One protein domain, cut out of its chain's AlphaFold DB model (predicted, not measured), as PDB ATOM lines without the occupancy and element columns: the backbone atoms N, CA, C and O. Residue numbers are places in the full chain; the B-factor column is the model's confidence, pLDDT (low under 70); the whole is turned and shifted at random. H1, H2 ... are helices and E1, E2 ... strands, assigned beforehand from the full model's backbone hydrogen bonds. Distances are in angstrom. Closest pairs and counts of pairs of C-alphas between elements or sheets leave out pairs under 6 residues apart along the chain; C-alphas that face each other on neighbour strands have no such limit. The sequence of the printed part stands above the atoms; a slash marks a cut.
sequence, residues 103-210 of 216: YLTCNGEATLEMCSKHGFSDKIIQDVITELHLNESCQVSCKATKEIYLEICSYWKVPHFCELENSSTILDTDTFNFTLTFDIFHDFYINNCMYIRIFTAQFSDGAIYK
ATOM      1  N   TYR A 103     -36.597 -34.532 -17.028       88.56
ATOM      2  CA  TYR A 103     -35.353 -34.863 -17.710       88.56
ATOM      3  C   TYR A 103     -34.794 -33.616 -18.389       88.56
ATOM      4  O   TYR A 103     -35.512 -32.921 -19.099       88.56
ATOM      5  N   LEU A 104     -33.511 -33.335 -18.171       87.81
ATOM      6  CA  LEU A 104     -32.776 -32.357 -18.965       87.81
ATOM      7  C   LEU A 104     -32.223 -33.084 -20.189       87.81
ATOM      8  O   LEU A 104     -31.411 -33.997 -20.040       87.81
ATOM      9  N   THR A 105     -32.683 -32.701 -21.376       87.31
ATOM     10  CA  THR A 105     -32.222 -33.271 -22.645       87.31
ATOM     11  C   THR A 105     -31.482 -32.217 -23.461       87.31
ATOM     12  O   THR A 105     -31.810 -31.028 -23.416       87.31
ATOM     13  N   CYS A 106     -30.463 -32.663 -24.192       84.25
ATOM     14  CA  CYS A 106     -29.611 -31.821 -25.018       84.25
ATOM     15  C   CYS A 106     -29.568 -32.393 -26.438       84.25
ATOM     16  O   CYS A 106     -28.821 -33.324 -26.708       84.25
ATOM     17  N   ASN A 107     -30.385 -31.843 -27.341       82.06
ATOM     18  CA  ASN A 107     -30.439 -32.237 -28.757       82.06
ATOM     19  C   ASN A 107     -30.404 -30.967 -29.621       82.06
ATOM     20  O   ASN A 107     -31.442 -30.458 -30.045       82.06
ATOM     21  N   GLY A 108     -29.213 -30.388 -29.803       81.50
ATOM     22  CA  GLY A 108     -29.013 -29.052 -30.388       81.50
ATOM     23  C   GLY A 108     -29.380 -27.897 -29.446       81.50
ATOM     24  O   GLY A 108     -28.618 -26.938 -29.309       81.50
ATOM     25  N   GLU A 109     -30.495 -28.012 -28.727       82.88
ATOM     26  CA  GLU A 109     -30.932 -27.064 -27.699       82.88
ATOM     27  C   GLU A 109     -31.206 -27.772 -26.370       82.88
ATOM     28  O   GLU A 109     -31.543 -28.958 -26.340       82.88
ATOM     29  N   ALA A 110     -31.043 -27.037 -25.268       87.44
ATOM     30  CA  ALA A 110     -31.299 -27.556 -23.933       87.44
ATOM     31  C   ALA A 110     -32.788 -27.425 -23.603       87.44
ATOM     32  O   ALA A 110     -33.332 -26.314 -23.577       87.44
ATOM     33  N   THR A 111     -33.438 -28.555 -23.331       87.88
ATOM     34  CA  THR A 111     -34.865 -28.590 -22.996       87.88
ATOM     35  C   THR A 111     -35.123 -29.422 -21.747       87.88
ATOM     36  O   THR A 111     -34.450 -30.423 -21.491       87.88
ATOM     37  N   LEU A 112     -36.100 -28.998 -20.947       87.88
ATOM     38  CA  LEU A 112     -36.664 -29.805 -19.875       87.88
ATOM     39  C   LEU A 112     -37.884 -30.552 -20.388       87.88
ATOM     40  O   LEU A 112     -38.836 -29.943 -20.875       87.88
ATOM     41  N   GLU A 113     -37.867 -31.865 -20.224       87.06
ATOM     42  CA  GLU A 113     -38.955 -32.756 -20.588       87.06
ATOM     43  C   GLU A 113     -39.637 -33.288 -19.326       87.06
ATOM     44  O   GLU A 113     -38.988 -33.823 -18.423       87.06
ATOM     45  N   MET A 114     -40.961 -33.169 -19.272       85.50
ATOM     46  CA  MET A 114     -41.778 -33.759 -18.216       85.50
ATOM     47  C   MET A 114     -42.972 -34.508 -18.807       85.50
ATOM     48  O   MET A 114     -43.799 -33.947 -19.524       85.50
ATOM     49  N   CYS A 115     -43.076 -35.799 -18.501       81.38
ATOM     50  CA  CYS A 115     -44.091 -36.677 -19.082       81.38
ATOM     51  C   CYS A 115     -45.164 -37.071 -18.067       81.38
ATOM     52  O   CYS A 115     -44.861 -37.434 -16.926       81.38
ATOM     53  N   SER A 116     -46.421 -37.077 -18.510       78.88
ATOM     54  CA  SER A 116     -47.552 -37.584 -17.731       78.88
ATOM     55  C   SER A 116     -48.007 -38.933 -18.279       78.88
ATOM     56  O   SER A 116     -48.279 -39.072 -19.469       78.88
ATOM     57  N   LYS A 117     -48.177 -39.932 -17.403       74.75
ATOM     58  CA  LYS A 117     -48.714 -41.253 -17.791       74.75
ATOM     59  C   LYS A 117     -50.133 -41.180 -18.362       74.75
ATOM     60  O   LYS A 117     -50.525 -42.058 -19.123       74.75
ATOM     61  N   HIS A 118     -50.901 -40.169 -17.962       75.12
ATOM     62  CA  HIS A 118     -52.301 -39.987 -18.347       75.12
ATOM     63  C   HIS A 118     -52.510 -38.759 -19.246       75.12
ATOM     64  O   HIS A 118     -53.649 -38.359 -19.463       75.12
ATOM     65  N   GLY A 119     -51.424 -38.163 -19.756       73.31
ATOM     66  CA  GLY A 119     -51.464 -36.885 -20.466       73.31
ATOM     67  C   GLY A 119     -51.777 -35.702 -19.543       73.31
ATOM     68  O   GLY A 119     -51.942 -35.859 -18.326       73.31
ATOM     69  N   PHE A 120     -51.813 -34.503 -20.117       76.50
ATOM     70  CA  PHE A 120     -52.223 -33.279 -19.431       76.50
ATOM     71  C   PHE A 120     -53.665 -32.940 -19.818       76.50
ATOM     72  O   PHE A 120     -54.061 -33.112 -20.965       76.50
ATOM     73  N   SER A 121     -54.470 -32.483 -18.856       76.62
ATOM     74  CA  SER A 121     -55.852 -32.065 -19.123       76.62
ATOM     75  C   SER A 121     -55.876 -30.724 -19.851       76.62
ATOM     76  O   SER A 121     -55.181 -29.804 -19.424       76.62
ATOM     77  N   ASP A 122     -56.744 -30.576 -20.856       76.69
ATOM     78  CA  ASP A 122     -56.920 -29.333 -21.627       76.69
ATOM     79  C   ASP A 122     -57.127 -28.103 -20.739       76.69
ATOM     80  O   ASP A 122     -56.656 -27.014 -21.058       76.69
ATOM     81  N   LYS A 123     -57.785 -28.267 -19.585       77.19
ATOM     82  CA  LYS A 123     -57.991 -27.169 -18.636       77.19
ATOM     83  C   LYS A 123     -56.671 -26.646 -18.063       77.19
ATOM     84  O   LYS A 123     -56.474 -25.443 -18.005       77.19
ATOM     85  N   ILE A 124     -55.763 -27.547 -17.684       73.25
ATOM     86  CA  ILE A 124     -54.440 -27.181 -17.152       73.25
ATOM     87  C   ILE A 124     -53.627 -26.477 -18.239       73.25
ATOM     88  O   ILE A 124     -52.958 -25.489 -17.970       73.25
ATOM     89  N   ILE A 125     -53.722 -26.968 -19.475       73.06
ATOM     90  CA  ILE A 125     -53.041 -26.381 -20.631       73.06
ATOM     91  C   ILE A 125     -53.518 -24.942 -20.862       73.06
ATOM     92  O   ILE A 125     -52.702 -24.041 -21.028       73.06
ATOM     93  N   GLN A 126     -54.833 -24.713 -20.831       73.56
ATOM     94  CA  GLN A 126     -55.411 -23.379 -20.998       73.56
ATOM     95  C   GLN A 126     -55.053 -22.441 -19.841       73.56
ATOM     96  O   GLN A 126     -54.673 -21.301 -20.097       73.56
ATOM     97  N   ASP A 127     -55.114 -22.912 -18.593       71.94
ATOM     98  CA  ASP A 127     -54.760 -22.103 -17.420       71.94
ATOM     99  C   ASP A 127     -53.285 -21.643 -17.487       71.94
ATOM    100  O   ASP A 127     -52.988 -20.497 -17.171       71.94
ATOM    101  N   VAL A 128     -52.367 -22.487 -17.980       70.25
ATOM    102  CA  VAL A 128     -50.938 -22.135 -18.131       70.25
ATOM    103  C   VAL A 128     -50.678 -21.165 -19.292       70.25
ATOM    104  O   VAL A 128     -49.822 -20.295 -19.178       70.25
ATOM    105  N   ILE A 129     -51.389 -21.302 -20.418       68.62
ATOM    106  CA  ILE A 129     -51.160 -20.476 -21.624       68.62
ATOM    107  C   ILE A 129     -51.811 -19.088 -21.509       68.62
ATOM    108  O   ILE A 129     -51.372 -18.135 -22.153       68.62
ATOM    109  N   THR A 130     -52.892 -18.966 -20.738       64.69
ATOM    110  CA  THR A 130     -53.686 -17.726 -20.676       64.69
ATOM    111  C   THR A 130     -53.085 -16.652 -19.770       64.69
ATOM    112  O   THR A 130     -53.383 -15.470 -19.962       64.69
ATOM    113  N   GLU A 131     -52.215 -17.019 -18.831       63.69
ATOM    114  CA  GLU A 131     -51.473 -16.065 -18.011       63.69
ATOM    115  C   GLU A 131     -50.197 -15.607 -18.744       63.69
ATOM    116  O   GLU A 131     -49.404 -16.402 -19.245       63.69
ATOM    117  N   LEU A 132     -50.022 -14.287 -18.883       58.84
ATOM    118  CA  LEU A 132     -48.950 -13.690 -19.684       58.84
ATOM    119  C   LEU A 132     -47.612 -13.753 -18.929       58.84
ATOM    120  O   LEU A 132     -47.198 -12.799 -18.272       58.84
ATOM    121  N   HIS A 133     -46.955 -14.900 -19.030       64.44
ATOM    122  CA  HIS A 133     -45.731 -15.252 -18.317       64.44
ATOM    123  C   HIS A 133     -44.479 -14.981 -19.164       64.44
ATOM    124  O   HIS A 133     -43.916 -15.880 -19.792       64.44
ATOM    125  N   LEU A 134     -44.047 -13.718 -19.211       68.00
ATOM    126  CA  LEU A 134     -42.800 -13.329 -19.875       68.00
ATOM    127  C   LEU A 134     -41.622 -13.431 -18.899       68.00
ATOM    128  O   LEU A 134     -41.639 -12.794 -17.847       68.00
ATOM    129  N   ASN A 135     -40.561 -14.137 -19.301       72.56
ATOM    130  CA  ASN A 135     -39.311 -14.289 -18.542       72.56
ATOM    131  C   ASN A 135     -39.494 -14.906 -17.148       72.56
ATOM    132  O   ASN A 135     -38.894 -14.446 -16.171       72.56
ATOM    133  N   GLU A 136     -40.296 -15.963 -17.054       82.19
ATOM    134  CA  GLU A 136     -40.414 -16.707 -15.804       82.19
ATOM    135  C   GLU A 136     -39.104 -17.419 -15.481       82.19
ATOM    136  O   GLU A 136     -38.412 -17.934 -16.365       82.19
ATOM    137  N   SER A 137     -38.761 -17.445 -14.194       85.62
ATOM    138  CA  SER A 137     -37.536 -18.073 -13.712       85.62
ATOM    139  C   SER A 137     -37.840 -19.240 -12.782       85.62
ATOM    140  O   SER A 137     -38.685 -19.145 -11.893       85.62
ATOM    141  N   CYS A 138     -37.148 -20.358 -12.985       84.81
ATOM    142  CA  CYS A 138     -37.300 -21.554 -12.167       84.81
ATOM    143  C   CYS A 138     -35.933 -22.009 -11.662       84.81
ATOM    144  O   CYS A 138     -34.991 -22.147 -12.439       84.81
ATOM    145  N   GLN A 139     -35.821 -22.258 -10.359       89.25
ATOM    146  CA  GLN A 139     -34.633 -22.884  -9.795       89.25
ATOM    147  C   GLN A 139     -34.782 -24.401  -9.880       89.25
ATOM    148  O   GLN A 139     -35.704 -24.977  -9.299       89.25
ATOM    149  N   VAL A 140     -33.853 -25.049 -10.575       88.62
ATOM    150  CA  VAL A 140     -33.842 -26.499 -10.758       88.62
ATOM    151  C   VAL A 140     -32.592 -27.115 -10.142       88.62
ATOM    152  O   VAL A 140     -31.534 -26.488 -10.059       88.62
ATOM    153  N   SER A 141     -32.737 -28.357  -9.684       89.56
ATOM    154  CA  SER A 141     -31.659 -29.182  -9.145       89.56
ATOM    155  C   SER A 141     -31.633 -30.491  -9.924       89.56
ATOM    156  O   SER A 141     -32.595 -31.262  -9.875       89.56
ATOM    157  N   CYS A 142     -30.564 -30.713 -10.684       86.62
ATOM    158  CA  CYS A 142     -30.445 -31.834 -11.611       86.62
ATOM    159  C   CYS A 142     -29.312 -32.761 -11.184       86.62
ATOM    160  O   CYS A 142     -28.237 -32.311 -10.792       86.62
ATOM    161  N   LYS A 143     -29.557 -34.067 -11.304       87.56
ATOM    162  CA  LYS A 143     -28.550 -35.121 -11.177       87.56
ATOM    163  C   LYS A 143     -28.182 -35.587 -12.578       87.56
ATOM    164  O   LYS A 143     -29.086 -35.964 -13.324       87.56
ATOM    165  N   ALA A 144     -26.903 -35.565 -12.931       82.38
ATOM    166  CA  ALA A 144     -26.478 -35.813 -14.304       82.38
ATOM    167  C   ALA A 144     -25.261 -36.733 -14.410       82.38
ATOM    168  O   ALA A 144     -24.505 -36.911 -13.457       82.38
ATOM    169  N   THR A 145     -25.094 -37.316 -15.596       80.75
ATOM    170  CA  THR A 145     -23.906 -38.081 -15.981       80.75
ATOM    171  C   THR A 145     -22.763 -37.141 -16.355       80.75
ATOM    172  O   THR A 145     -22.979 -35.968 -16.671       80.75
ATOM    173  N   LYS A 146     -21.531 -37.668 -16.381       79.50
ATOM    174  CA  LYS A 146     -20.337 -36.914 -16.799       79.50
ATOM    175  C   LYS A 146     -20.492 -36.220 -18.163       79.50
ATOM    176  O   LYS A 146     -19.975 -35.124 -18.343       79.50
ATOM    177  N   GLU A 147     -21.222 -36.826 -19.096       80.25
ATOM    178  CA  GLU A 147     -21.467 -36.291 -20.445       80.25
ATOM    179  C   GLU A 147     -22.136 -34.911 -20.413       80.25
ATOM    180  O   GLU A 147     -21.651 -33.978 -21.046       80.25
ATOM    181  N   ILE A 148     -23.177 -34.739 -19.596       81.44
ATOM    182  CA  ILE A 148     -23.899 -33.461 -19.479       81.44
ATOM    183  C   ILE A 148     -22.996 -32.371 -18.884       81.44
ATOM    184  O   ILE A 148     -23.043 -31.221 -19.314       81.44
ATOM    185  N   TYR A 149     -22.130 -32.713 -17.927       81.94
ATOM    186  CA  TYR A 149     -21.163 -31.752 -17.386       81.94
ATOM    187  C   TYR A 149     -20.169 -31.269 -18.450       81.94
ATOM    188  O   TYR A 149     -19.856 -30.077 -18.501       81.94
ATOM    189  N   LEU A 150     -19.713 -32.172 -19.327       81.50
ATOM    190  CA  LEU A 150     -18.841 -31.824 -20.452       81.50
ATOM    191  C   LEU A 150     -19.558 -30.938 -21.471       81.50
ATOM    192  O   LEU A 150     -18.940 -30.018 -22.007       81.50
ATOM    193  N   GLU A 151     -20.852 -31.158 -21.709       83.69
ATOM    194  CA  GLU A 151     -21.643 -30.293 -22.586       83.69
ATOM    195  C   GLU A 151     -21.830 -28.887 -22.008       83.69
ATOM    196  O   GLU A 151     -21.648 -27.894 -22.718       83.69
ATOM    197  N   ILE A 152     -22.118 -28.784 -20.707       86.38
ATOM    198  CA  ILE A 152     -22.227 -27.497 -20.007       86.38
ATOM    199  C   ILE A 152     -20.887 -26.742 -20.057       86.38
ATOM    200  O   ILE A 152     -20.854 -25.532 -20.296       86.38
ATOM    201  N   CYS A 153     -19.761 -27.437 -19.902       85.75
ATOM    202  CA  CYS A 153     -18.452 -26.819 -20.097       85.75
ATOM    203  C   CYS A 153     -18.234 -26.380 -21.557       85.75
ATOM    204  O   CYS A 153     -17.968 -25.209 -21.828       85.75
ATOM    205  N   SER A 154     -18.365 -27.303 -22.511       84.81
ATOM    206  CA  SER A 154     -17.913 -27.104 -23.895       84.81
ATOM    207  C   SER A 154     -18.816 -26.164 -24.691       84.81
ATOM    208  O   SER A 154     -18.331 -25.333 -25.465       84.81
ATOM    209  N   TYR A 155     -20.131 -26.276 -24.498       87.00
ATOM    210  CA  TYR A 155     -21.122 -25.554 -25.295       87.00
ATOM    211  C   TYR A 155     -21.760 -24.396 -24.534       87.00
ATOM    212  O   TYR A 155     -21.900 -23.314 -25.107       87.00
ATOM    213  N   TRP A 156     -22.090 -24.570 -23.246       87.62
ATOM    214  CA  TRP A 156     -22.660 -23.477 -22.441       87.62
ATOM    215  C   TRP A 156     -21.564 -22.528 -21.936       87.62
ATOM    216  O   TRP A 156     -21.862 -21.390 -21.575       87.62
ATOM    217  N   LYS A 157     -20.296 -22.969 -21.982       87.00
ATOM    218  CA  LYS A 157     -19.090 -22.204 -21.626       87.00
ATOM    219  C   LYS A 157     -19.050 -21.784 -20.160       87.00
ATOM    220  O   LYS A 157     -18.587 -20.689 -19.847       87.00
ATOM    221  N   VAL A 158     -19.521 -22.655 -19.267       85.62
ATOM    222  CA  VAL A 158     -19.506 -22.408 -17.818       85.62
ATOM    223  C   VAL A 158     -18.164 -22.873 -17.227       85.62
ATOM    224  O   VAL A 158     -17.923 -24.082 -17.154       85.62
ATOM    225  N   PRO A 159     -17.285 -21.963 -16.762       81.31
ATOM    226  CA  PRO A 159     -15.904 -22.307 -16.399       81.31
ATOM    227  C   PRO A 159     -15.794 -23.282 -15.223       81.31
ATOM    228  O   PRO A 159     -14.956 -24.180 -15.241       81.31
ATOM    229  N   HIS A 160     -16.684 -23.153 -14.234       81.75
ATOM    230  CA  HIS A 160     -16.716 -24.007 -13.041       81.75
ATOM    231  C   HIS A 160     -16.861 -25.501 -13.384       81.75
ATOM    232  O   HIS A 160     -16.320 -26.355 -12.687       81.75
ATOM    233  N   PHE A 161     -17.556 -25.830 -14.479       80.75
ATOM    234  CA  PHE A 161     -17.703 -27.217 -14.928       80.75
ATOM    235  C   PHE A 161     -16.540 -27.707 -15.797       80.75
ATOM    236  O   PHE A 161     -16.347 -28.913 -15.916       80.75
ATOM    237  N   CYS A 162     -15.722 -26.802 -16.339       76.69
ATOM    238  CA  CYS A 162     -14.518 -27.149 -17.097       76.69
ATOM    239  C   CYS A 162     -13.340 -27.534 -16.194       76.69
ATOM    240  O   CYS A 162     -12.547 -28.406 -16.537       76.69
ATOM    241  N   GLU A 163     -13.237 -26.940 -15.003       69.69
ATOM    242  CA  GLU A 163     -12.222 -27.331 -14.011       69.69
ATOM    243  C   GLU A 163     -12.419 -28.778 -13.519       69.69
ATOM    244  O   GLU A 163     -11.463 -29.455 -13.136       69.69
ATOM    245  N   LEU A 164     -13.656 -29.277 -13.605       65.69
ATOM    246  CA  LEU A 164     -14.054 -30.632 -13.222       65.69
ATOM    247  C   LEU A 164     -13.758 -31.697 -14.295       65.69
ATOM    248  O   LEU A 164     -13.796 -32.884 -13.985       65.69
ATOM    249  N   GLU A 165     -13.419 -31.314 -15.531       57.53
ATOM    250  CA  GLU A 165     -13.016 -32.254 -16.591       57.53
ATOM    251  C   GLU A 165     -11.678 -32.945 -16.262       57.53
ATOM    252  O   GLU A 165     -11.481 -34.129 -16.554       57.53
ATOM    253  N   ASN A 166     -10.790 -32.219 -15.575       57.84
ATOM    254  CA  ASN A 166      -9.432 -32.653 -15.235       57.84
ATOM    255  C   ASN A 166      -9.336 -33.416 -13.906       57.84
ATOM    256  O   ASN A 166      -8.323 -34.064 -13.638       57.84
ATOM    257  N   SER A 167     -10.374 -33.350 -13.071       56.09
ATOM    258  CA  SER A 167     -10.423 -34.025 -11.778       56.09
ATOM    259  C   SER A 167     -11.403 -35.191 -11.862       56.09
ATOM    260  O   SER A 167     -12.584 -35.017 -12.148       56.09
ATOM    261  N   SER A 168     -10.939 -36.412 -11.603       56.81
ATOM    262  CA  SER A 168     -11.752 -37.638 -11.562       56.81
ATOM    263  C   SER A 168     -12.697 -37.695 -10.345       56.81
ATOM    264  O   SER A 168     -12.822 -38.735  -9.704       56.81
ATOM    265  N   THR A 169     -13.296 -36.564  -9.968       55.50
ATOM    266  CA  THR A 169     -14.052 -36.361  -8.724       55.50
ATOM    267  C   THR A 169     -15.558 -36.279  -8.911       55.50
ATOM    268  O   THR A 169     -16.260 -36.324  -7.909       55.50
ATOM    269  N   ILE A 170     -16.069 -36.201 -10.145       55.47
ATOM    270  CA  ILE A 170     -17.508 -36.362 -10.377       55.47
ATOM    271  C   ILE A 170     -17.829 -37.851 -10.212       55.47
ATOM    272  O   ILE A 170     -17.485 -38.661 -11.078       55.47
ATOM    273  N   LEU A 171     -18.477 -38.223  -9.106       57.47
ATOM    274  CA  LEU A 171     -19.290 -39.437  -9.124       57.47
ATOM    275  C   LEU A 171     -20.466 -39.158 -10.065       57.47
ATOM    276  O   LEU A 171     -21.010 -38.056 -10.028       57.47
ATOM    277  N   ASP A 172     -20.915 -40.153 -10.840       58.47
ATOM    278  CA  ASP A 172     -22.077 -40.098 -11.761       58.47
ATOM    279  C   ASP A 172     -23.426 -39.756 -11.073       58.47
ATOM    280  O   ASP A 172     -24.519 -40.044 -11.567       58.47
ATOM    281  N   THR A 173     -23.369 -39.200  -9.867       59.06
ATOM    282  CA  THR A 173     -24.482 -38.903  -8.996       59.06
ATOM    283  C   THR A 173     -24.474 -37.516  -8.371       59.06
ATOM    284  O   THR A 173     -25.381 -37.251  -7.578       59.06
ATOM    285  N   ASP A 174     -23.508 -36.656  -8.691       72.62
ATOM    286  CA  ASP A 174     -23.505 -35.293  -8.168       72.62
ATOM    287  C   ASP A 174     -24.687 -34.484  -8.723       72.62
ATOM    288  O   ASP A 174     -25.211 -34.728  -9.813       72.62
ATOM    289  N   THR A 175     -25.165 -33.549  -7.907       82.38
ATOM    290  CA  THR A 175     -26.282 -32.670  -8.250       82.38
ATOM    291  C   THR A 175     -25.775 -31.260  -8.468       82.38
ATOM    292  O   THR A 175     -25.024 -30.748  -7.635       82.38
ATOM    293  N   PHE A 176     -26.222 -30.607  -9.534       85.50
ATOM    294  CA  PHE A 176     -25.964 -29.191  -9.761       85.50
ATOM    295  C   PHE A 176     -27.271 -28.405  -9.812       85.50
ATOM    296  O   PHE A 176     -28.313 -28.910 -10.236       85.50
ATOM    297  N   ASN A 177     -27.196 -27.155  -9.366       90.25
ATOM    298  CA  ASN A 177     -28.338 -26.259  -9.294       90.25
ATOM    299  C   ASN A 177     -28.123 -25.092 -10.248       90.25
ATOM    300  O   ASN A 177     -27.029 -24.526 -10.296       90.25
ATOM    301  N   PHE A 178     -29.175 -24.708 -10.957       89.56
ATOM    302  CA  PHE A 178     -29.177 -23.514 -11.789       89.56
ATOM    303  C   PHE A 178     -30.575 -22.911 -11.840       89.56
ATOM    304  O   PHE A 178     -31.576 -23.594 -11.614       89.56
ATOM    305  N   THR A 179     -30.633 -21.618 -12.119       90.44
ATOM    306  CA  THR A 179     -31.880 -20.908 -12.375       90.44
ATOM    307  C   THR A 179     -32.032 -20.760 -13.875       90.44
ATOM    308  O   THR A 179     -31.187 -20.151 -14.527       90.44
ATOM    309  N   LEU A 180     -33.089 -21.342 -14.428       88.62
ATOM    310  CA  LEU A 180     -33.423 -21.212 -15.840       88.62
ATOM    311  C   LEU A 180     -34.442 -20.098 -16.052       88.62
ATOM    312  O   LEU A 180     -35.257 -19.833 -15.169       88.62
ATOM    313  N   THR A 181     -34.407 -19.475 -17.223       86.50
ATOM    314  CA  THR A 181     -35.436 -18.536 -17.685       86.50
ATOM    315  C   THR A 181     -35.988 -19.004 -19.027       86.50
ATOM    316  O   THR A 181     -35.220 -19.414 -19.905       86.50
ATOM    317  N   PHE A 182     -37.312 -18.961 -19.173       83.62
ATOM    318  CA  PHE A 182     -38.039 -19.405 -20.368       83.62
ATOM    319  C   PHE A 182     -39.219 -18.467 -20.688       83.62
ATOM    320  O   PHE A 182     -39.642 -17.682 -19.836       83.62
ATOM    321  N   ASP A 183     -39.733 -18.533 -21.921       75.69
ATOM    322  CA  ASP A 183     -40.966 -17.853 -22.360       75.69
ATOM    323  C   ASP A 183     -41.999 -18.910 -22.769       75.69
ATOM    324  O   ASP A 183     -41.741 -19.755 -23.630       75.69
ATOM    325  N   ILE A 184     -43.181 -18.858 -22.154       68.81
ATOM    326  CA  ILE A 184     -44.243 -19.856 -22.328       68.81
ATOM    327  C   ILE A 184     -44.828 -19.838 -23.752       68.81
ATOM    328  O   ILE A 184     -45.301 -20.869 -24.226       68.81
ATOM    329  N   PHE A 185     -44.776 -18.716 -24.479       61.44
ATOM    330  CA  PHE A 185     -45.431 -18.613 -25.794       61.44
ATOM    331  C   PHE A 185     -44.654 -19.251 -26.949       61.44
ATOM    332  O   PHE A 185     -45.266 -19.697 -27.920       61.44
ATOM    333  N   HIS A 186     -43.324 -19.277 -26.876       54.31
ATOM    334  CA  HIS A 186     -42.479 -19.698 -28.001       54.31
ATOM    335  C   HIS A 186     -41.959 -21.133 -27.873       54.31
ATOM    336  O   HIS A 186     -41.612 -21.747 -28.881       54.31
ATOM    337  N   ASP A 187     -41.954 -21.680 -26.659       51.47
ATOM    338  CA  ASP A 187     -41.156 -22.857 -26.320       51.47
ATOM    339  C   ASP A 187     -41.980 -24.048 -25.816       51.47
ATOM    340  O   ASP A 187     -41.427 -24.994 -25.256       51.47
ATOM    341  N   PHE A 188     -43.301 -24.000 -25.991       59.25
ATOM    342  CA  PHE A 188     -44.230 -24.905 -25.325       59.25
ATOM    343  C   PHE A 188     -44.942 -25.837 -26.311       59.25
ATOM    344  O   PHE A 188     -45.780 -25.418 -27.110       59.25
ATOM    345  N   TYR A 189     -44.630 -27.133 -26.230       59.88
ATOM    346  CA  TYR A 189     -45.341 -28.196 -26.946       59.88
ATOM    347  C   TYR A 189     -45.868 -29.219 -25.938       59.88
ATOM    348  O   TYR A 189     -45.088 -29.801 -25.182       59.88
ATOM    349  N   ILE A 190     -47.187 -29.441 -25.924       65.69
ATOM    350  CA  ILE A 190     -47.834 -30.404 -25.030       65.69
ATOM    351  C   ILE A 190     -48.517 -31.484 -25.852       65.69
ATOM    352  O   ILE A 190     -49.421 -31.212 -26.641       65.69
ATOM    353  N   ASN A 191     -48.118 -32.727 -25.609       64.62
ATOM    354  CA  ASN A 191     -48.910 -33.891 -25.986       64.62
ATOM    355  C   ASN A 191     -48.910 -34.873 -24.797       64.62
ATOM    356  O   ASN A 191     -49.479 -34.567 -23.751       64.62
ATOM    357  N   ASN A 192     -48.180 -35.990 -24.879       69.19
ATOM    358  CA  ASN A 192     -47.937 -36.870 -23.721       69.19
ATOM    359  C   ASN A 192     -46.866 -36.329 -22.755       69.19
ATOM    360  O   ASN A 192     -46.871 -36.643 -21.562       69.19
ATOM    361  N   CYS A 193     -45.957 -35.514 -23.281       78.25
ATOM    362  CA  CYS A 193     -44.912 -34.834 -22.533       78.25
ATOM    363  C   CYS A 193     -44.984 -33.338 -22.824       78.25
ATOM    364  O   CYS A 193     -45.472 -32.923 -23.879       78.25
ATOM    365  N   MET A 194     -44.535 -32.562 -21.851       79.56
ATOM    366  CA  MET A 194     -44.342 -31.127 -21.931       79.56
ATOM    367  C   MET A 194     -42.845 -30.872 -22.069       79.56
ATOM    368  O   MET A 194     -42.053 -31.402 -21.286       79.56
ATOM    369  N   TYR A 195     -42.492 -30.060 -23.059       82.88
ATOM    370  CA  TYR A 195     -41.126 -29.625 -23.320       82.88
ATOM    371  C   TYR A 195     -41.023 -28.134 -23.023       82.88
ATOM    372  O   TYR A 195     -41.882 -27.367 -23.454       82.88
ATOM    373  N   ILE A 196     -39.994 -27.745 -22.277       83.69
ATOM    374  CA  ILE A 196     -39.682 -26.353 -21.953       83.69
ATOM    375  C   ILE A 196     -38.265 -26.091 -22.435       83.69
ATOM    376  O   ILE A 196     -37.304 -26.647 -21.896       83.69
ATOM    377  N   ARG A 197     -38.118 -25.257 -23.457       85.94
ATOM    378  CA  ARG A 197     -36.801 -24.822 -23.920       85.94
ATOM    379  C   ARG A 197     -36.233 -23.772 -22.967       85.94
ATOM    380  O   ARG A 197     -36.950 -22.939 -22.421       85.94
ATOM    381  N   ILE A 198     -34.926 -23.846 -22.745       87.69
ATOM    382  CA  ILE A 198     -34.225 -22.948 -21.832       87.69
ATOM    383  C   ILE A 198     -33.576 -21.813 -22.634       87.69
ATOM    384  O   ILE A 198     -32.656 -22.064 -23.414       87.69
ATOM    385  N   PHE A 199     -33.992 -20.561 -22.413       85.19
ATOM    386  CA  PHE A 199     -33.361 -19.403 -23.064       85.19
ATOM    387  C   PHE A 199     -32.053 -18.999 -22.400       85.19
ATOM    388  O   PHE A 199     -31.059 -18.728 -23.081       85.19
ATOM    389  N   THR A 200     -32.061 -18.928 -21.071       87.62
ATOM    390  CA  THR A 200     -30.891 -18.561 -20.280       87.62
ATOM    391  C   THR A 200     -30.785 -19.424 -19.033       87.62
ATOM    392  O   THR A 200     -31.787 -19.889 -18.485       87.62
ATOM    393  N   ALA A 201     -29.551 -19.647 -18.591       88.69
ATOM    394  CA  ALA A 201     -29.231 -20.361 -17.367       88.69
ATOM    395  C   ALA A 201     -28.279 -19.515 -16.518       88.69
ATOM    396  O   ALA A 201     -27.270 -19.020 -17.014       88.69
ATOM    397  N   GLN A 202     -28.596 -19.361 -15.238       90.75
ATOM    398  CA  GLN A 202     -27.764 -18.682 -14.255       90.75
ATOM    399  C   GLN A 202     -27.303 -19.685 -13.198       90.75
ATOM    400  O   GLN A 202     -28.123 -20.375 -12.587       90.75
ATOM    401  N   PHE A 203     -25.994 -19.759 -12.976       87.56
ATOM    402  CA  PHE A 203     -25.392 -20.622 -11.959       87.56
ATOM    403  C   PHE A 203     -25.008 -19.807 -10.713       87.56
ATOM    404  O   PHE A 203     -25.298 -18.614 -10.601       87.56
ATOM    405  N   SER A 204     -24.370 -20.455  -9.735       81.69
ATOM    406  CA  SER A 204     -23.951 -19.834  -8.467       81.69
ATOM    407  C   SER A 204     -22.933 -18.697  -8.616       81.69
ATOM    408  O   SER A 204     -22.708 -17.956  -7.664       81.69
ATOM    409  N   ASP A 205     -22.314 -18.562  -9.787       80.25
ATOM    410  CA  ASP A 205     -21.415 -17.461 -10.144       80.25
ATOM    411  C   ASP A 205     -22.159 -16.153 -10.472       80.25
ATOM    412  O   ASP A 205     -21.536 -15.099 -10.609       80.25
ATOM    413  N   GLY A 206     -23.489 -16.203 -10.587       79.81
ATOM    414  CA  GLY A 206     -24.334 -15.061 -10.910       79.81
ATOM    415  C   GLY A 206     -24.298 -14.652 -12.385       79.81
ATOM    416  O   GLY A 206     -25.043 -13.744 -12.758       79.81
ATOM    417  N   ALA A 207     -23.496 -15.314 -13.224       86.69
ATOM    418  CA  ALA A 207     -23.401 -15.033 -14.652       86.69
ATOM    419  C   ALA A 207     -24.536 -15.716 -15.429       86.69
ATOM    420  O   ALA A 207     -25.011 -16.790 -15.062       86.69
ATOM    421  N   ILE A 208     -24.980 -15.072 -16.509       88.00
ATOM    422  CA  ILE A 208     -26.050 -15.577 -17.374       88.00
ATOM    423  C   ILE A 208     -25.415 -16.231 -18.597       88.00
ATOM    424  O   ILE A 208     -24.716 -15.579 -19.374       88.00
ATOM    425  N   TYR A 209     -25.708 -17.509 -18.781       89.31
ATOM    426  CA  TYR A 209     -25.240 -18.320 -19.891       89.31
ATOM    427  C   TYR A 209     -26.386 -18.615 -20.848       89.31
ATOM    428  O   TYR A 209     -27.547 -18.714 -20.443       89.31
ATOM    429  N   LYS A 210     -26.051 -18.769 -22.128       88.06
ATOM    430  CA  LYS A 210     -26.991 -19.226 -23.150       88.06
ATOM    431  C   LYS A 210     -26.757 -20.720 -23.380       88.06
ATOM    432  O   LYS A 210     -25.696 -21.063 -23.904       88.06
TER     433      LYS A 210
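What this domain is: This is residues 103 to 210 of the 216 residues of the protein "Major facilitator superfamily domain-containing protein" of Apis cerana (UniProt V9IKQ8). Two small twisted sheets, E1 E2 E6 E5 and E3 E4 E7, stand partly face to face in the middle, joined where E6 runs on into E7; helix H1 sits at one end of the long axis, and H2 and H3 with the loop of residues 163 to 174 lie at the other. The printed part has 108 residues with three named helices and seven named strands, in the order E1 E2 H1 E3 H2 H3 E4 E5 E6 E7, and its class is mixed, helices and strands. Both sheets are antiparallel. The whole is only just compact, close to loose, with a radius of gyration of the C-alphas of 15.5 A, and elongated, spanning 49 by 29 by 22 A.

How they stand to each other: E1, residues 103 to 107, and E2, residues 109 to 115, form an antiparallel hairpin, with N 105 and O 111 2.9 A apart, within hydrogen-bond range. E2 is also antiparallel to E6, residues 193 to 197, with N 112 and O 196 at 2.8 A. E6 forms a hairpin with E5, residues 188 to 190, where N 195 and O 189 are 3.4 A apart. This sheet is strongly twisted. H1, residues 122 to 130, is only just not on it, with 4 pairs of C-alphas within 10 A. E3, residues 136 to 143, is the antiparallel neighbour of E4, residues 175 to 182, with N 140 and O 178 at 2.9 A. E4 is also antiparallel to E7, residues 200 to 202, with N 179 and O 202 at 2.8 A. The closest C-alphas of E1 and E3 are those of Leu 104 and Cys 142, 7.7 A apart. E6 runs on into E7 at 78 degrees. H2, residues 146 to 154, only grazes the first sheet, with residues 148 to 152. H2 touches H3, residues 159 to 162; their closest C-alphas, Cys 153 and Cys 162, are 5.0 A apart. Every O i to N i+4 pair is within hydrogen-bond range in H1 and H2; H3 is too short for such a pair.

Where its parts are: E1 begins at C-alpha 103, (-35.353, -34.863, -17.710). E2 is 18.4 A long, H1 12.1 A, E3 22.4 A, H2 12.3 A, E4 21.5 A and E6 13.0 A. E7 ends at C-alpha 202, (-27.764, -18.682, -14.255).

The domain as a whole: The two C-alphas farthest apart, Lys 123 and Asn 166, are 49.0 A apart. The printed part has no cut. The link from H3 to E4 is long, 12 residues. The mean pLDDT of the printed part is 77.7; residues 129 to 134, 163 to 173 and 184 to 192 are under 70.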